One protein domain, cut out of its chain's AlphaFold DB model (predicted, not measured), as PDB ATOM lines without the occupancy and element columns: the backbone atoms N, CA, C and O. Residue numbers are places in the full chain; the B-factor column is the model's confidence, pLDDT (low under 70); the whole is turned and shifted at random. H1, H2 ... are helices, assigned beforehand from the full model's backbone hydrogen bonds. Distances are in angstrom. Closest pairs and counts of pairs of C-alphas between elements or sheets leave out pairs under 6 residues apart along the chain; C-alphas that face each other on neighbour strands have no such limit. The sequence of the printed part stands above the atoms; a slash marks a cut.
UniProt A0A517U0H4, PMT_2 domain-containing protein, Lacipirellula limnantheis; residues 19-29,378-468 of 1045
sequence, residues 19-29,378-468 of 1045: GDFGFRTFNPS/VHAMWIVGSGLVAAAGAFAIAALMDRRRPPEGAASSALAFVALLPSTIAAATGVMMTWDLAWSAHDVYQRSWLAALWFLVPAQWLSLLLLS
ATOM      1  N   GLY A  19      24.503 -27.599  16.730       96.38
ATOM      2  CA  GLY A  19      23.130 -27.441  16.249       96.38
ATOM      3  C   GLY A  19      22.829 -28.300  15.021       96.38
ATOM      4  O   GLY A  19      21.805 -28.975  15.026       96.38
ATOM      5  N   ASP A  20      23.719 -28.347  14.022       94.94
ATOM      6  CA  ASP A  20      23.601 -29.282  12.886       94.94
ATOM      7  C   ASP A  20      23.641 -30.736  13.377       94.94
ATOM      8  O   ASP A  20      22.751 -31.516  13.044       94.94
ATOM      9  N   PHE A  21      24.576 -31.077  14.274       94.94
ATOM     10  CA  PHE A  21      24.636 -32.410  14.883       94.94
ATOM     11  C   PHE A  21      23.326 -32.771  15.600       94.94
ATOM     12  O   PHE A  21      22.800 -33.874  15.436       94.94
ATOM     13  N   GLY A  22      22.766 -31.835  16.373       93.81
ATOM     14  CA  GLY A  22      21.480 -31.992  17.048       93.81
ATOM     15  C   GLY A  22      20.328 -32.176  16.064       93.81
ATOM     16  O   GLY A  22      19.537 -33.104  16.220       93.81
ATOM     17  N   PHE A  23      20.272 -31.360  15.010       92.44
ATOM     18  CA  PHE A  23      19.285 -31.502  13.943       92.44
ATOM     19  C   PHE A  23      19.354 -32.897  13.316       92.44
ATOM     20  O   PHE A  23      18.335 -33.589  13.314       92.44
ATOM     21  N   ARG A  24      20.539 -33.336  12.871       89.25
ATOM     22  CA  ARG A  24      20.758 -34.638  12.212       89.25
ATOM     23  C   ARG A  24      20.482 -35.832  13.127       89.25
ATOM     24  O   ARG A  24      19.961 -36.835  12.660       89.25
ATOM     25  N   THR A  25      20.721 -35.694  14.434       87.81
ATOM     26  CA  THR A  25      20.393 -36.728  15.441       87.81
ATOM     27  C   THR A  25      18.892 -37.040  15.500       87.81
ATOM     28  O   THR A  25      18.504 -38.163  15.814       87.81
ATOM     29  N   PHE A  26      18.027 -36.059  15.216       85.06
ATOM     30  CA  PHE A  26      16.566 -36.233  15.259       85.06
ATOM     31  C   PHE A  26      15.889 -36.171  13.882       85.06
ATOM     32  O   PHE A  26      14.701 -36.468  13.772       85.06
ATOM     33  N   ASN A  27      16.624 -35.776  12.843       82.00
ATOM     34  CA  ASN A  27      16.148 -35.618  11.475       82.00
ATOM     35  C   ASN A  27      17.134 -36.331  10.537       82.00
ATOM     36  O   ASN A  27      18.046 -35.678  10.027       82.00
ATOM     37  N   PRO A  28      16.964 -37.647  10.311       68.56
ATOM     38  CA  PRO A  28      17.900 -38.448   9.525       68.56
ATOM     39  C   PRO A  28      18.045 -37.939   8.087       68.56
ATOM     40  O   PRO A  28      17.170 -37.229   7.562       68.56
ATOM     41  N   SER A  29      19.171 -38.284   7.460       71.31
ATOM     42  CA  SER A  29      19.443 -37.909   6.074       71.31
ATOM     43  C   SER A  29      18.315 -38.402   5.157       71.31
ATOM     44  O   SER A  29      17.760 -39.472   5.389       71.31
ATOM     45  N   VAL A 378      13.418 -25.951  11.130       93.75
ATOM     46  CA  VAL A 378      13.803 -26.764  12.301       93.75
ATOM     47  C   VAL A 378      15.323 -26.794  12.479       93.75
ATOM     48  O   VAL A 378      15.819 -26.653  13.596       93.75
ATOM     49  N   HIS A 379      16.080 -26.910  11.391       94.62
ATOM     50  CA  HIS A 379      17.537 -26.844  11.411       94.62
ATOM     51  C   HIS A 379      18.024 -25.477  11.916       94.62
ATOM     52  O   HIS A 379      18.848 -25.405  12.830       94.62
ATOM     53  N   ALA A 380      17.449 -24.383  11.408       96.31
ATOM     54  CA  ALA A 380      17.749 -23.038  11.891       96.31
ATOM     55  C   ALA A 380      17.391 -22.866  13.378       96.31
ATOM     56  O   ALA A 380      18.163 -22.256  14.119       96.31
ATOM     57  N   MET A 381      16.273 -23.438  13.842       96.69
ATOM     58  CA  MET A 381      15.897 -23.444  15.261       96.69
ATOM     59  C   MET A 381      16.919 -24.192  16.122       96.69
ATOM     60  O   MET A 381      17.272 -23.693  17.188       96.69
ATOM     61  N   TRP A 382      17.437 -25.337  15.666       96.62
ATOM     62  CA  TRP A 382      18.502 -26.065  16.364       96.62
ATOM     63  C   TRP A 382      19.790 -25.250  16.464       96.62
ATOM     64  O   TRP A 382      20.362 -25.149  17.553       96.62
ATOM     65  N   ILE A 383      20.221 -24.626  15.365       96.62
ATOM     66  CA  ILE A 383      21.412 -23.765  15.341       96.62
ATOM     67  C   ILE A 383      21.227 -22.578  16.296       96.62
ATOM     68  O   ILE A 383      22.031 -22.370  17.207       96.62
ATOM     69  N   VAL A 384      20.143 -21.814  16.132       97.12
ATOM     70  CA  VAL A 384      19.874 -20.613  16.938       97.12
ATOM     71  C   VAL A 384      19.662 -20.975  18.408       97.12
ATOM     72  O   VAL A 384      20.255 -20.341  19.279       97.12
ATOM     73  N   GLY A 385      18.874 -22.012  18.699       96.69
ATOM     74  CA  GLY A 385      18.601 -22.487  20.055       96.69
ATOM     75  C   GLY A 385      19.870 -22.938  20.775       96.69
ATOM     76  O   GLY A 385      20.140 -22.476  21.886       96.69
ATOM     77  N   SER A 386      20.704 -23.750  20.116       96.44
ATOM     78  CA  SER A 386      21.997 -24.187  20.661       96.44
ATOM     79  C   SER A 386      22.917 -22.999  20.942       96.44
ATOM     80  O   SER A 386      23.524 -22.922  22.011       96.44
ATOM     81  N   GLY A 387      22.968 -22.030  20.021       96.19
ATOM     82  CA  GLY A 387      23.731 -20.794  20.189       96.19
ATOM     83  C   GLY A 387      23.250 -19.934  21.360       96.19
ATOM     84  O   GLY A 387      24.074 -19.465  22.146       96.19
ATOM     85  N   LEU A 388      21.935 -19.750  21.517       96.81
ATOM     86  CA  LEU A 388      21.347 -18.966  22.610       96.81
ATOM     87  C   LEU A 388      21.599 -19.610  23.977       96.81
ATOM     88  O   LEU A 388      22.014 -18.909  24.902       96.81
ATOM     89  N   VAL A 389      21.405 -20.927  24.103       96.25
ATOM     90  CA  VAL A 389      21.660 -21.668  25.353       96.25
ATOM     91  C   VAL A 389      23.144 -21.618  25.717       96.25
ATOM     92  O   VAL A 389      23.489 -21.277  26.851       96.25
ATOM     93  N   ALA A 390      24.032 -21.882  24.754       94.94
ATOM     94  CA  ALA A 390      25.476 -21.813  24.962       94.94
ATOM     95  C   ALA A 390      25.938 -20.397  25.343       94.94
ATOM     96  O   ALA A 390      26.737 -20.238  26.268       94.94
ATOM     97  N   ALA A 391      25.407 -19.364  24.680       95.25
ATOM     98  CA  ALA A 391      25.697 -17.972  25.004       95.25
ATOM     99  C   ALA A 391      25.210 -17.605  26.410       95.25
ATOM    100  O   ALA A 391      25.996 -17.087  27.203       95.25
ATOM    101  N   ALA A 392      23.948 -17.893  26.744       95.88
ATOM    102  CA  ALA A 392      23.372 -17.596  28.055       95.88
ATOM    103  C   ALA A 392      24.136 -18.306  29.184       95.88
ATOM    104  O   ALA A 392      24.496 -17.670  30.176       95.88
ATOM    105  N   GLY A 393      24.456 -19.592  29.002       94.75
ATOM    106  CA  GLY A 393      25.268 -20.363  29.943       94.75
ATOM    107  C   GLY A 393      26.682 -19.798  30.093       94.75
ATOM    108  O   GLY A 393      27.127 -19.548  31.214       94.75
ATOM    109  N   ALA A 394      27.362 -19.483  28.987       94.25
ATOM    110  CA  ALA A 394      28.686 -18.862  29.029       94.25
ATOM    111  C   ALA A 394      28.660 -17.486  29.721       94.25
ATOM    112  O   ALA A 394      29.555 -17.189  30.513       94.25
ATOM    113  N   PHE A 395      27.625 -16.665  29.502       93.38
ATOM    114  CA  PHE A 395      27.440 -15.396  30.214       93.38
ATOM    115  C   PHE A 395      27.191 -15.595  31.714       93.38
ATOM    116  O   PHE A 395      27.778 -14.876  32.525       93.38
ATOM    117  N   ALA A 396      26.374 -16.578  32.099       92.94
ATOM    118  CA  ALA A 396      26.112 -16.893  33.502       92.94
ATOM    119  C   ALA A 396      27.380 -17.375  34.226       92.94
ATOM    120  O   ALA A 396      27.696 -16.897  35.317       92.94
ATOM    121  N   ILE A 397      28.151 -18.265  33.594       92.25
ATOM    122  CA  ILE A 397      29.426 -18.759  34.129       92.25
ATOM    123  C   ILE A 397      30.458 -17.639  34.194       92.25
ATOM    124  O   ILE A 397      31.118 -17.487  35.220       92.25
ATOM    125  N   ALA A 398      30.551 -16.800  33.162       88.62
ATOM    126  CA  ALA A 398      31.388 -15.606  33.189       88.62
ATOM    127  C   ALA A 398      31.043 -14.695  34.379       88.62
ATOM    128  O   ALA A 398      31.943 -14.295  35.118       88.62
ATOM    129  N   ALA A 399      29.756 -14.426  34.620       88.00
ATOM    130  CA  ALA A 399      29.304 -13.621  35.753       88.00
ATOM    131  C   ALA A 399      29.621 -14.280  37.109       88.00
ATOM    132  O   ALA A 399      30.024 -13.598  38.052       88.00
ATOM    133  N   LEU A 400      29.478 -15.605  37.225       87.25
ATOM    134  CA  LEU A 400      29.808 -16.345  38.446       87.25
ATOM    135  C   LEU A 400      31.319 -16.352  38.727       87.25
ATOM    136  O   LEU A 400      31.737 -16.195  39.876       87.25
ATOM    137  N   MET A 401      32.137 -16.495  37.682       82.25
ATOM    138  CA  MET A 401      33.593 -16.369  37.769       82.25
ATOM    139  C   MET A 401      34.008 -14.961  38.210       82.25
ATOM    140  O   MET A 401      34.928 -14.834  39.016       82.25
ATOM    141  N   ASP A 402      33.322 -13.923  37.726       79.31
ATOM    142  CA  ASP A 402      33.579 -12.534  38.117       79.31
ATOM    143  C   ASP A 402      33.166 -12.260  39.576       79.31
ATOM    144  O   ASP A 402      33.896 -11.583  40.296       79.31
ATOM    145  N   ARG A 403      32.069 -12.859  40.068       79.62
ATOM    146  CA  ARG A 403      31.649 -12.758  41.484       79.62
ATOM    147  C   ARG A 403      32.625 -13.403  42.471       79.62
ATOM    148  O   ARG A 403      32.702 -12.972  43.614       79.62
ATOM    149  N   ARG A 404      33.353 -14.442  42.052       74.56
ATOM    150  CA  ARG A 404      34.338 -15.153  42.890       74.56
ATOM    151  C   ARG A 404      35.740 -14.520  42.852       74.56
ATOM    152  O   ARG A 404      36.674 -15.112  43.391       74.56
ATOM    153  N   ARG A 405      35.926 -13.362  42.197       64.75
ATOM    154  CA  ARG A 405      37.242 -12.729  41.989       64.75
ATOM    155  C   ARG A 405      37.519 -11.537  42.917       64.75
ATOM    156  O   ARG A 405      36.617 -10.748  43.180       64.75
ATOM    157  N   PRO A 406      38.793 -11.320  43.306       56.62
ATOM    158  CA  PRO A 406      39.262 -10.021  43.780       56.62
ATOM    159  C   PRO A 406      39.352  -8.998  42.618       56.62
ATOM    160  O   PRO A 406      39.582  -9.390  41.468       56.62
ATOM    161  N   PRO A 407      39.205  -7.687  42.892       52.12
ATOM    162  CA  PRO A 407      38.867  -6.649  41.903       52.12
ATOM    163  C   PRO A 407      39.910  -6.318  40.808       52.12
ATOM    164  O   PRO A 407      39.603  -5.552  39.899       52.12
ATOM    165  N   GLU A 408      41.121  -6.883  40.818       50.16
ATOM    166  CA  GLU A 408      42.234  -6.387  39.978       50.16
ATOM    167  C   GLU A 408      42.475  -7.142  38.644       50.16
ATOM    168  O   GLU A 408      43.362  -6.780  37.868       50.16
ATOM    169  N   GLY A 409      41.699  -8.182  38.307       53.47
ATOM    170  CA  GLY A 409      41.973  -9.051  37.148       53.47
ATOM    171  C   GLY A 409      40.984  -8.948  35.978       53.47
ATOM    172  O   GLY A 409      40.018  -9.704  35.923       53.47
ATOM    173  N   ALA A 410      41.257  -8.116  34.967       53.94
ATOM    174  CA  ALA A 410      40.442  -8.032  33.745       53.94
ATOM    175  C   ALA A 410      40.842  -9.091  32.686       53.94
ATOM    176  O   ALA A 410      41.821  -8.865  31.969       53.94
ATOM    177  N   ALA A 411      40.094 -10.216  32.602       56.88
ATOM    178  CA  ALA A 411      39.866 -11.083  31.408       56.88
ATOM    179  C   ALA A 411      39.328 -12.521  31.717       56.88
ATOM    180  O   ALA A 411      39.682 -13.459  31.012       56.88
ATOM    181  N   SER A 412      38.498 -12.759  32.747       60.81
ATOM    182  CA  SER A 412      37.895 -14.096  33.029       60.81
ATOM    183  C   SER A 412      36.833 -14.516  32.026       60.81
ATOM    184  O   SER A 412      36.790 -15.676  31.631       60.81
ATOM    185  N   SER A 413      35.951 -13.586  31.661       75.00
ATOM    186  CA  SER A 413      34.654 -13.906  31.059       75.00
ATOM    187  C   SER A 413      34.746 -14.617  29.709       75.00
ATOM    188  O   SER A 413      33.883 -15.419  29.375       75.00
ATOM    189  N   ALA A 414      35.821 -14.392  28.953       83.69
ATOM    190  CA  ALA A 414      36.041 -15.051  27.670       83.69
ATOM    191  C   ALA A 414      36.329 -16.563  27.797       83.69
ATOM    192  O   ALA A 414      36.039 -17.306  26.865       83.69
ATOM    193  N   LEU A 415      36.851 -17.037  28.938       87.50
ATOM    194  CA  LEU A 415      37.133 -18.464  29.161       87.50
ATOM    195  C   LEU A 415      35.861 -19.314  29.174       87.50
ATOM    196  O   LEU A 415      35.890 -20.447  28.705       87.50
ATOM    197  N   ALA A 416      34.747 -18.752  29.647       91.19
ATOM    198  CA  ALA A 416      33.458 -19.436  29.632       91.19
ATOM    199  C   ALA A 416      33.002 -19.781  28.201       91.19
ATOM    200  O   ALA A 416      32.359 -20.803  27.996       91.19
ATOM    201  N   PHE A 417      33.390 -18.978  27.204       93.81
ATOM    202  CA  PHE A 417      33.110 -19.248  25.790       93.81
ATOM    203  C   PHE A 417      34.100 -20.246  25.174       93.81
ATOM    204  O   PHE A 417      33.729 -21.013  24.294       93.81
ATOM    205  N   VAL A 418      35.352 -20.281  25.644       92.94
ATOM    206  CA  VAL A 418      36.370 -21.255  25.186       92.94
ATOM    207  C   VAL A 418      35.973 -22.689  25.527       92.94
ATOM    208  O   VAL A 418      36.294 -23.598  24.771       92.94
ATOM    209  N   ALA A 419      35.228 -22.878  26.617       94.12
ATOM    210  CA  ALA A 419      34.668 -24.168  27.011       94.12
ATOM    211  C   ALA A 419      33.742 -24.801  25.953       94.12
ATOM    212  O   ALA A 419      33.513 -26.005  26.010       94.12
ATOM    213  N   LEU A 420      33.246 -24.024  24.982       96.44
ATOM    214  CA  LEU A 420      32.445 -24.528  23.862       96.44
ATOM    215  C   LEU A 420      33.298 -25.236  22.796       96.44
ATOM    216  O   LEU A 420      32.813 -26.135  22.116       96.44
ATOM    217  N   LEU A 421      34.573 -24.852  22.664       95.31
ATOM    218  CA  LEU A 421      35.433 -25.275  21.558       95.31
ATOM    219  C   LEU A 421      35.653 -26.799  21.480       95.31
ATOM    220  O   LEU A 421      35.572 -27.321  20.370       95.31
ATOM    221  N   PRO A 422      35.895 -27.538  22.586       95.94
ATOM    222  CA  PRO A 422      36.042 -28.992  22.521       95.94
ATOM    223  C   PRO A 422      34.819 -29.690  21.914       95.94
ATOM    224  O   PRO A 422      34.981 -30.536  21.041       95.94
ATOM    225  N   SER A 423      33.607 -29.293  22.315       96.75
ATOM    226  CA  SER A 423      32.368 -29.857  21.767       96.75
ATOM    227  C   SER A 423      32.145 -29.442  20.312       96.75
ATOM    228  O   SER A 423      31.715 -30.263  19.512       96.75
ATOM    229  N   THR A 424      32.488 -28.205  19.930       96.88
ATOM    230  CA  THR A 424      32.453 -27.772  18.520       96.88
ATOM    231  C   THR A 424      33.346 -28.642  17.640       96.88
ATOM    232  O   THR A 424      32.918 -29.084  16.579       96.88
ATOM    233  N   ILE A 425      34.582 -28.891  18.081       94.94
ATOM    234  CA  ILE A 425      35.549 -29.695  17.330       94.94
ATOM    235  C   ILE A 425      35.093 -31.150  17.265       94.94
ATOM    236  O   ILE A 425      35.097 -31.716  16.182       94.94
ATOM    237  N   ALA A 426      34.643 -31.730  18.381       95.50
ATOM    238  CA  ALA A 426      34.132 -33.099  18.403       95.50
ATOM    239  C   ALA A 426      32.919 -33.286  17.471       95.50
ATOM    240  O   ALA A 426      32.866 -34.267  16.736       95.50
ATOM    241  N   ALA A 427      31.988 -32.324  17.438       96.12
ATOM    242  CA  ALA A 427      30.857 -32.352  16.512       96.12
ATOM    243  C   ALA A 427      31.315 -32.259  15.047       96.12
ATOM    244  O   ALA A 427      30.882 -33.057  14.223       96.12
ATOM    245  N   ALA A 428      32.235 -31.340  14.728       93.44
ATOM    246  CA  ALA A 428      32.796 -31.212  13.381       93.44
ATOM    247  C   ALA A 428      33.571 -32.470  12.945       93.44
ATOM    248  O   ALA A 428      33.474 -32.881  11.791       93.44
ATOM    249  N   THR A 429      34.298 -33.114  13.864       92.69
ATOM    250  CA  THR A 429      34.933 -34.416  13.625       92.69
ATOM    251  C   THR A 429      33.897 -35.490  13.327       92.69
ATOM    252  O   THR A 429      34.076 -36.222  12.361       92.69
ATOM    253  N   GLY A 430      32.800 -35.548  14.090       92.81
ATOM    254  CA  GLY A 430      31.686 -36.452  13.804       92.81
ATOM    255  C   GLY A 430      31.137 -36.253  12.391       92.81
ATOM    256  O   GLY A 430      31.019 -37.216  11.646       92.81
ATOM    257  N   VAL A 431      30.914 -35.003  11.971       90.56
ATOM    258  CA  VAL A 431      30.475 -34.700  10.597       90.56
ATOM    259  C   VAL A 431      31.479 -35.197   9.552       90.56
ATOM    260  O   VAL A 431      31.067 -35.705   8.521       90.56
ATOM    261  N   MET A 432      32.790 -35.090   9.792       88.50
ATOM    262  CA  MET A 432      33.787 -35.658   8.871       88.50
ATOM    263  C   MET A 432      33.755 -37.192   8.849       88.50
ATOM    264  O   MET A 432      33.950 -37.780   7.789       88.50
ATOM    265  N   MET A 433      33.503 -37.839   9.993       89.31
ATOM    266  CA  MET A 433      33.417 -39.301  10.087       89.31
ATOM    267  C   MET A 433      32.279 -39.872   9.243       89.31
ATOM    268  O   MET A 433      32.438 -40.970   8.736       89.31
ATOM    269  N   THR A 434      31.183 -39.136   9.028       87.56
ATOM    270  CA  THR A 434      30.074 -39.623   8.185       87.56
ATOM    271  C   THR A 434      30.404 -39.679   6.695       87.56
ATOM    272  O   THR A 434      29.577 -40.141   5.930       87.56
ATOM    273  N   TRP A 435      31.569 -39.176   6.275       84.25
ATOM    274  CA  TRP A 435      32.081 -39.329   4.907       84.25
ATOM    275  C   TRP A 435      33.113 -40.462   4.793       84.25
ATOM    276  O   TRP A 435      33.708 -40.659   3.728       84.25
ATOM    277  N   ASP A 436      33.393 -41.150   5.901       83.75
ATOM    278  CA  ASP A 436      34.248 -42.328   5.962       83.75
ATOM    279  C   ASP A 436      33.367 -43.573   5.966       83.75
ATOM    280  O   ASP A 436      32.577 -43.768   6.880       83.75
ATOM    281  N   LEU A 437      33.552 -44.441   4.972       78.88
ATOM    282  CA  LEU A 437      32.732 -45.639   4.743       78.88
ATOM    283  C   LEU A 437      32.786 -46.665   5.891       78.88
ATOM    284  O   LEU A 437      32.027 -47.632   5.906       78.88
ATOM    285  N   ALA A 438      33.687 -46.479   6.859       79.38
ATOM    286  CA  ALA A 438      33.681 -47.246   8.102       79.38
ATOM    287  C   ALA A 438      32.552 -46.849   9.070       79.38
ATOM    288  O   ALA A 438      32.272 -47.605  10.002       79.38
ATOM    289  N   TRP A 439      31.934 -45.682   8.880       83.75
ATOM    290  CA  TRP A 439      30.916 -45.126   9.761       83.75
ATOM    291  C   TRP A 439      29.714 -44.666   8.947       83.75
ATOM    292  O   TRP A 439      29.825 -43.832   8.057       83.75
ATOM    293  N   SER A 440      28.534 -45.138   9.323       82.50
ATOM    294  CA  SER A 440      27.291 -44.526   8.854       82.50
ATOM    295  C   SER A 440      26.971 -43.268   9.668       82.50
ATOM    296  O   SER A 440      27.374 -43.142  10.833       82.50
ATOM    297  N   ALA A 441      26.168 -42.350   9.122       83.31
ATOM    298  CA  ALA A 441      25.637 -41.214   9.877       83.31
ATOM    299  C   ALA A 441      24.864 -41.678  11.122       83.31
ATOM    300  O   ALA A 441      24.856 -41.006  12.151       83.31
ATOM    301  N   HIS A 442      24.284 -42.872  11.052       80.00
ATOM    302  CA  HIS A 442      23.632 -43.597  12.134       80.00
ATOM    303  C   HIS A 442      24.553 -43.951  13.318       80.00
ATOM    304  O   HIS A 442      24.102 -43.954  14.471       80.00
ATOM    305  N   ASP A 443      25.830 -44.237  13.070       85.25
ATOM    306  CA  ASP A 443      26.803 -44.520  14.134       85.25
ATOM    307  C   ASP A 443      27.235 -43.243  14.853       85.25
ATOM    308  O   ASP A 443      27.527 -43.260  16.049       85.25
ATOM    309  N   VAL A 444      27.236 -42.128  14.122       89.94
ATOM    310  CA  VAL A 444      27.725 -40.838  14.604       89.94
ATOM    311  C   VAL A 444      26.613 -40.024  15.269       89.94
ATOM    312  O   VAL A 444      26.758 -39.618  16.422       89.94
ATOM    313  N   TYR A 445      25.488 -39.783  14.588       89.44
ATOM    314  CA  TYR A 445      24.402 -38.918  15.066       89.44
ATOM    315  C   TYR A 445      23.480 -39.638  16.057       89.44
ATOM    316  O   TYR A 445      22.284 -39.829  15.832       89.44
ATOM    317  N   GLN A 446      24.048 -40.038  17.191       88.62
ATOM    318  CA  GLN A 446      23.327 -40.692  18.274       88.62
ATOM    319  C   GLN A 446      22.975 -39.715  19.399       88.62
ATOM    320  O   GLN A 446      23.715 -38.778  19.711       88.62
ATOM    321  N   ARG A 447      21.874 -40.002  20.108       90.81
ATOM    322  CA  ARG A 447      21.468 -39.245  21.307       90.81
ATOM    323  C   ARG A 447      22.559 -39.247  22.386       90.81
ATOM    324  O   ARG A 447      22.741 -38.238  23.058       90.81
ATOM    325  N   SER A 448      23.292 -40.352  22.531       92.88
ATOM    326  CA  SER A 448      24.425 -40.496  23.456       92.88
ATOM    327  C   SER A 448      25.572 -39.543  23.111       92.88
ATOM    328  O   SER A 448      26.096 -38.871  23.999       92.88
ATOM    329  N   TRP A 449      25.913 -39.419  21.826       93.69
ATOM    330  CA  TRP A 449      26.926 -38.486  21.338       93.69
ATOM    331  C   TRP A 449      26.484 -37.039  21.531       93.69
ATOM    332  O   TRP A 449      27.233 -36.243  22.091       93.69
ATOM    333  N   LEU A 450      25.243 -36.706  21.165       95.12
ATOM    334  CA  LEU A 450      24.688 -35.373  21.402       95.12
ATOM    335  C   LEU A 450      24.690 -35.020  22.899       95.12
ATOM    336  O   LEU A 450      25.088 -33.917  23.275       95.12
ATOM    337  N   ALA A 451      24.306 -35.963  23.764       95.62
ATOM    338  CA  ALA A 451      24.362 -35.792  25.212       95.62
ATOM    339  C   ALA A 451      25.804 -35.601  25.704       95.62
ATOM    340  O   ALA A 451      26.039 -34.725  26.533       95.62
ATOM    341  N   ALA A 452      26.777 -36.345  25.172       96.44
ATOM    342  CA  ALA A 452      28.191 -36.169  25.496       96.44
ATOM    343  C   ALA A 452      28.707 -34.782  25.069       96.44
ATOM    344  O   ALA A 452      29.350 -34.100  25.867       96.44
ATOM    345  N   LEU A 453      28.364 -34.317  23.860       96.38
ATOM    346  CA  LEU A 453      28.707 -32.976  23.366       96.38
ATOM    347  C   LEU A 453      28.152 -31.882  24.286       96.38
ATOM    348  O   LEU A 453      28.875 -30.945  24.644       96.38
ATOM    349  N   TRP A 454      26.894 -32.023  24.708       95.81
ATOM    350  CA  TRP A 454      26.248 -31.100  25.637       95.81
ATOM    351  C   TRP A 454      26.710 -31.247  27.084       95.81
ATOM    352  O   TRP A 454      26.653 -30.256  27.801       95.81
ATOM    353  N   PHE A 455      27.187 -32.416  27.520       96.50
ATOM    354  CA  PHE A 455      27.737 -32.649  28.862       96.50
ATOM    355  C   PHE A 455      29.170 -32.124  29.004       96.50
ATOM    356  O   PHE A 455      29.554 -31.617  30.062       96.50
ATOM    357  N   LEU A 456      29.958 -32.179  27.928       95.31
ATOM    358  CA  LEU A 456      31.311 -31.629  27.895       95.31
ATOM    359  C   LEU A 456      31.316 -30.135  28.242       95.31
ATOM    360  O   LEU A 456      32.161 -29.701  29.018       95.31
ATOM    361  N   VAL A 457      30.348 -29.350  27.762       96.12
ATOM    362  CA  VAL A 457      30.257 -27.905  28.044       96.12
ATOM    363  C   VAL A 457      30.125 -27.576  29.549       96.12
ATOM    364  O   VAL A 457      30.994 -26.875  30.078       96.12
ATOM    365  N   PRO A 458      29.114 -28.067  30.296       96.06
ATOM    366  CA  PRO A 458      28.994 -27.830  31.727       96.06
ATOM    367  C   PRO A 458      30.119 -28.493  32.527       96.06
ATOM    368  O   PRO A 458      30.524 -27.923  33.537       96.06
ATOM    369  N   ALA A 459      30.686 -29.624  32.089       95.50
ATOM    370  CA  ALA A 459      31.871 -30.204  32.728       95.50
ATOM    371  C   ALA A 459      33.095 -29.272  32.617       95.50
ATOM    372  O   ALA A 459      33.835 -29.072  33.587       95.50
ATOM    373  N   GLN A 460      33.284 -28.637  31.456       94.50
ATOM    374  CA  GLN A 460      34.317 -27.621  31.234       94.50
ATOM    375  C   GLN A 460      34.043 -26.359  32.069       94.50
ATOM    376  O   GLN A 460      34.955 -25.833  32.710       94.50
ATOM    377  N   TRP A 461      32.790 -25.901  32.146       94.50
ATOM    378  CA  TRP A 461      32.398 -24.790  33.020       94.50
ATOM    379  C   TRP A 461      32.608 -25.101  34.507       94.50
ATOM    380  O   TRP A 461      33.146 -24.264  35.231       94.50
ATOM    381  N   LEU A 462      32.253 -26.302  34.967       92.88
ATOM    382  CA  LEU A 462      32.505 -26.755  36.334       92.88
ATOM    383  C   LEU A 462      34.007 -26.784  36.622       92.88
ATOM    384  O   LEU A 462      34.437 -26.269  37.650       92.88
ATOM    385  N   SER A 463      34.809 -27.297  35.685       89.88
ATOM    386  CA  SER A 463      36.272 -27.273  35.783       89.88
ATOM    387  C   SER A 463      36.792 -25.844  35.947       89.88
ATOM    388  O   SER A 463      37.588 -25.582  36.843       89.88
ATOM    389  N   LEU A 464      36.290 -24.882  35.163       89.06
ATOM    390  CA  LEU A 464      36.635 -23.466  35.329       89.06
ATOM    391  C   LEU A 464      36.242 -22.924  36.716       89.06
ATOM    392  O   LEU A 464      37.010 -22.180  37.319       89.06
ATOM    393  N   LEU A 465      35.085 -23.310  37.257       87.44
ATOM    394  CA  LEU A 465      34.654 -22.883  38.594       87.44
ATOM    395  C   LEU A 465      35.466 -23.523  39.729       87.44
ATOM    396  O   LEU A 465      35.684 -22.858  40.743       87.44
ATOM    397  N   LEU A 466      35.908 -24.775  39.568       85.12
ATOM    398  CA  LEU A 466      36.765 -25.499  40.520       85.12
ATOM    399  C   LEU A 466      38.209 -24.988  40.495       85.12
ATOM    400  O   LEU A 466      38.852 -24.893  41.536       85.12
ATOM    401  N   LEU A 467      38.699 -24.591  39.319       80.00
ATOM    402  CA  LEU A 467      39.988 -23.915  39.152       80.00
ATOM    403  C   LEU A 467      39.961 -22.464  39.670       80.00
ATOM    404  O   LEU A 467      40.995 -21.787  39.663       80.00
ATOM    405  N   SER A 468      38.795 -21.969  40.106       69.56
ATOM    406  CA  SER A 468      38.652 -20.626  40.653       69.56
ATOM    407  C   SER A 468      39.339 -20.509  42.015       69.56
ATOM    408  O   SER A 468      39.095 -21.329  42.901       69.56
TER     409      SER A 468
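What this domain is: This is residues 19 to 29 and 378 to 468 of the 1045 residues of the protein "PMT_2 domain-containing protein" of Lacipirellula limnantheis (UniProt A0A517U0H4). Two long helices, H2 and H6, run the same way and form a wedge that is wider at one end, where the short H1 sits between them; H4 runs back beside H6. Short H3 packs on H2 before H4, and short H5 lies at the turn between H4 and H6. The 102 printed residues hold six named helices, H1 to H6 in chain order, and no named strand: all helix. The whole is loose, with a radius of gyration of the C-alphas of 16.0 A, and only just elongated, spanning 53 by 27 by 18 A.

Where its parts are: H1, residues 19 to 26, begins at C-alpha 19 (23.130, -27.441, 16.249). H2, residues 378 to 403, is 37.0 A long. H3 is residues 415 to 418, H4 residues 421 to 433, 18.2 A, and H5 residues 441 to 444. H6, residues 447 to 466, 28.1 A, ends at C-alpha 466 (36.765, -25.499, 40.520).

How they stand to each other: H6 is the hub, touching three helices. Residues 453 to 457 of H6 touch residues 422 to 427 of H4, closest at the C-alphas of Ser 423 and Leu 453, 5.1 A, at a shallow tilt of 21 degrees, opposite ways. H6 touches H1, closest at the C-alphas of Gly 22 and Leu 450, 6.4 A. H1 touches H2 at a steep tilt of 55 degrees, with the C-alphas of Gly 19 and Ile 383 closest, 4.2 A. H2 and H4 are apart. Every O i to N i+4 pair is within hydrogen-bond range in H1, H2 and H4, and 14 of 16 in H6; H3 and H5 are too short for such a pair.

The domain as a whole: The C-alphas of Pro 407 and Leu 437 are farthest apart, 54.2 A. Residues 30 to 377 are not printed, and C-alphas 29 and 378 are 14.0 A apart across that cut. The link from H2 to H3, 11 residues, is long. Confidence is under 70 at residue 28, residues 405 to 412 and residue 468.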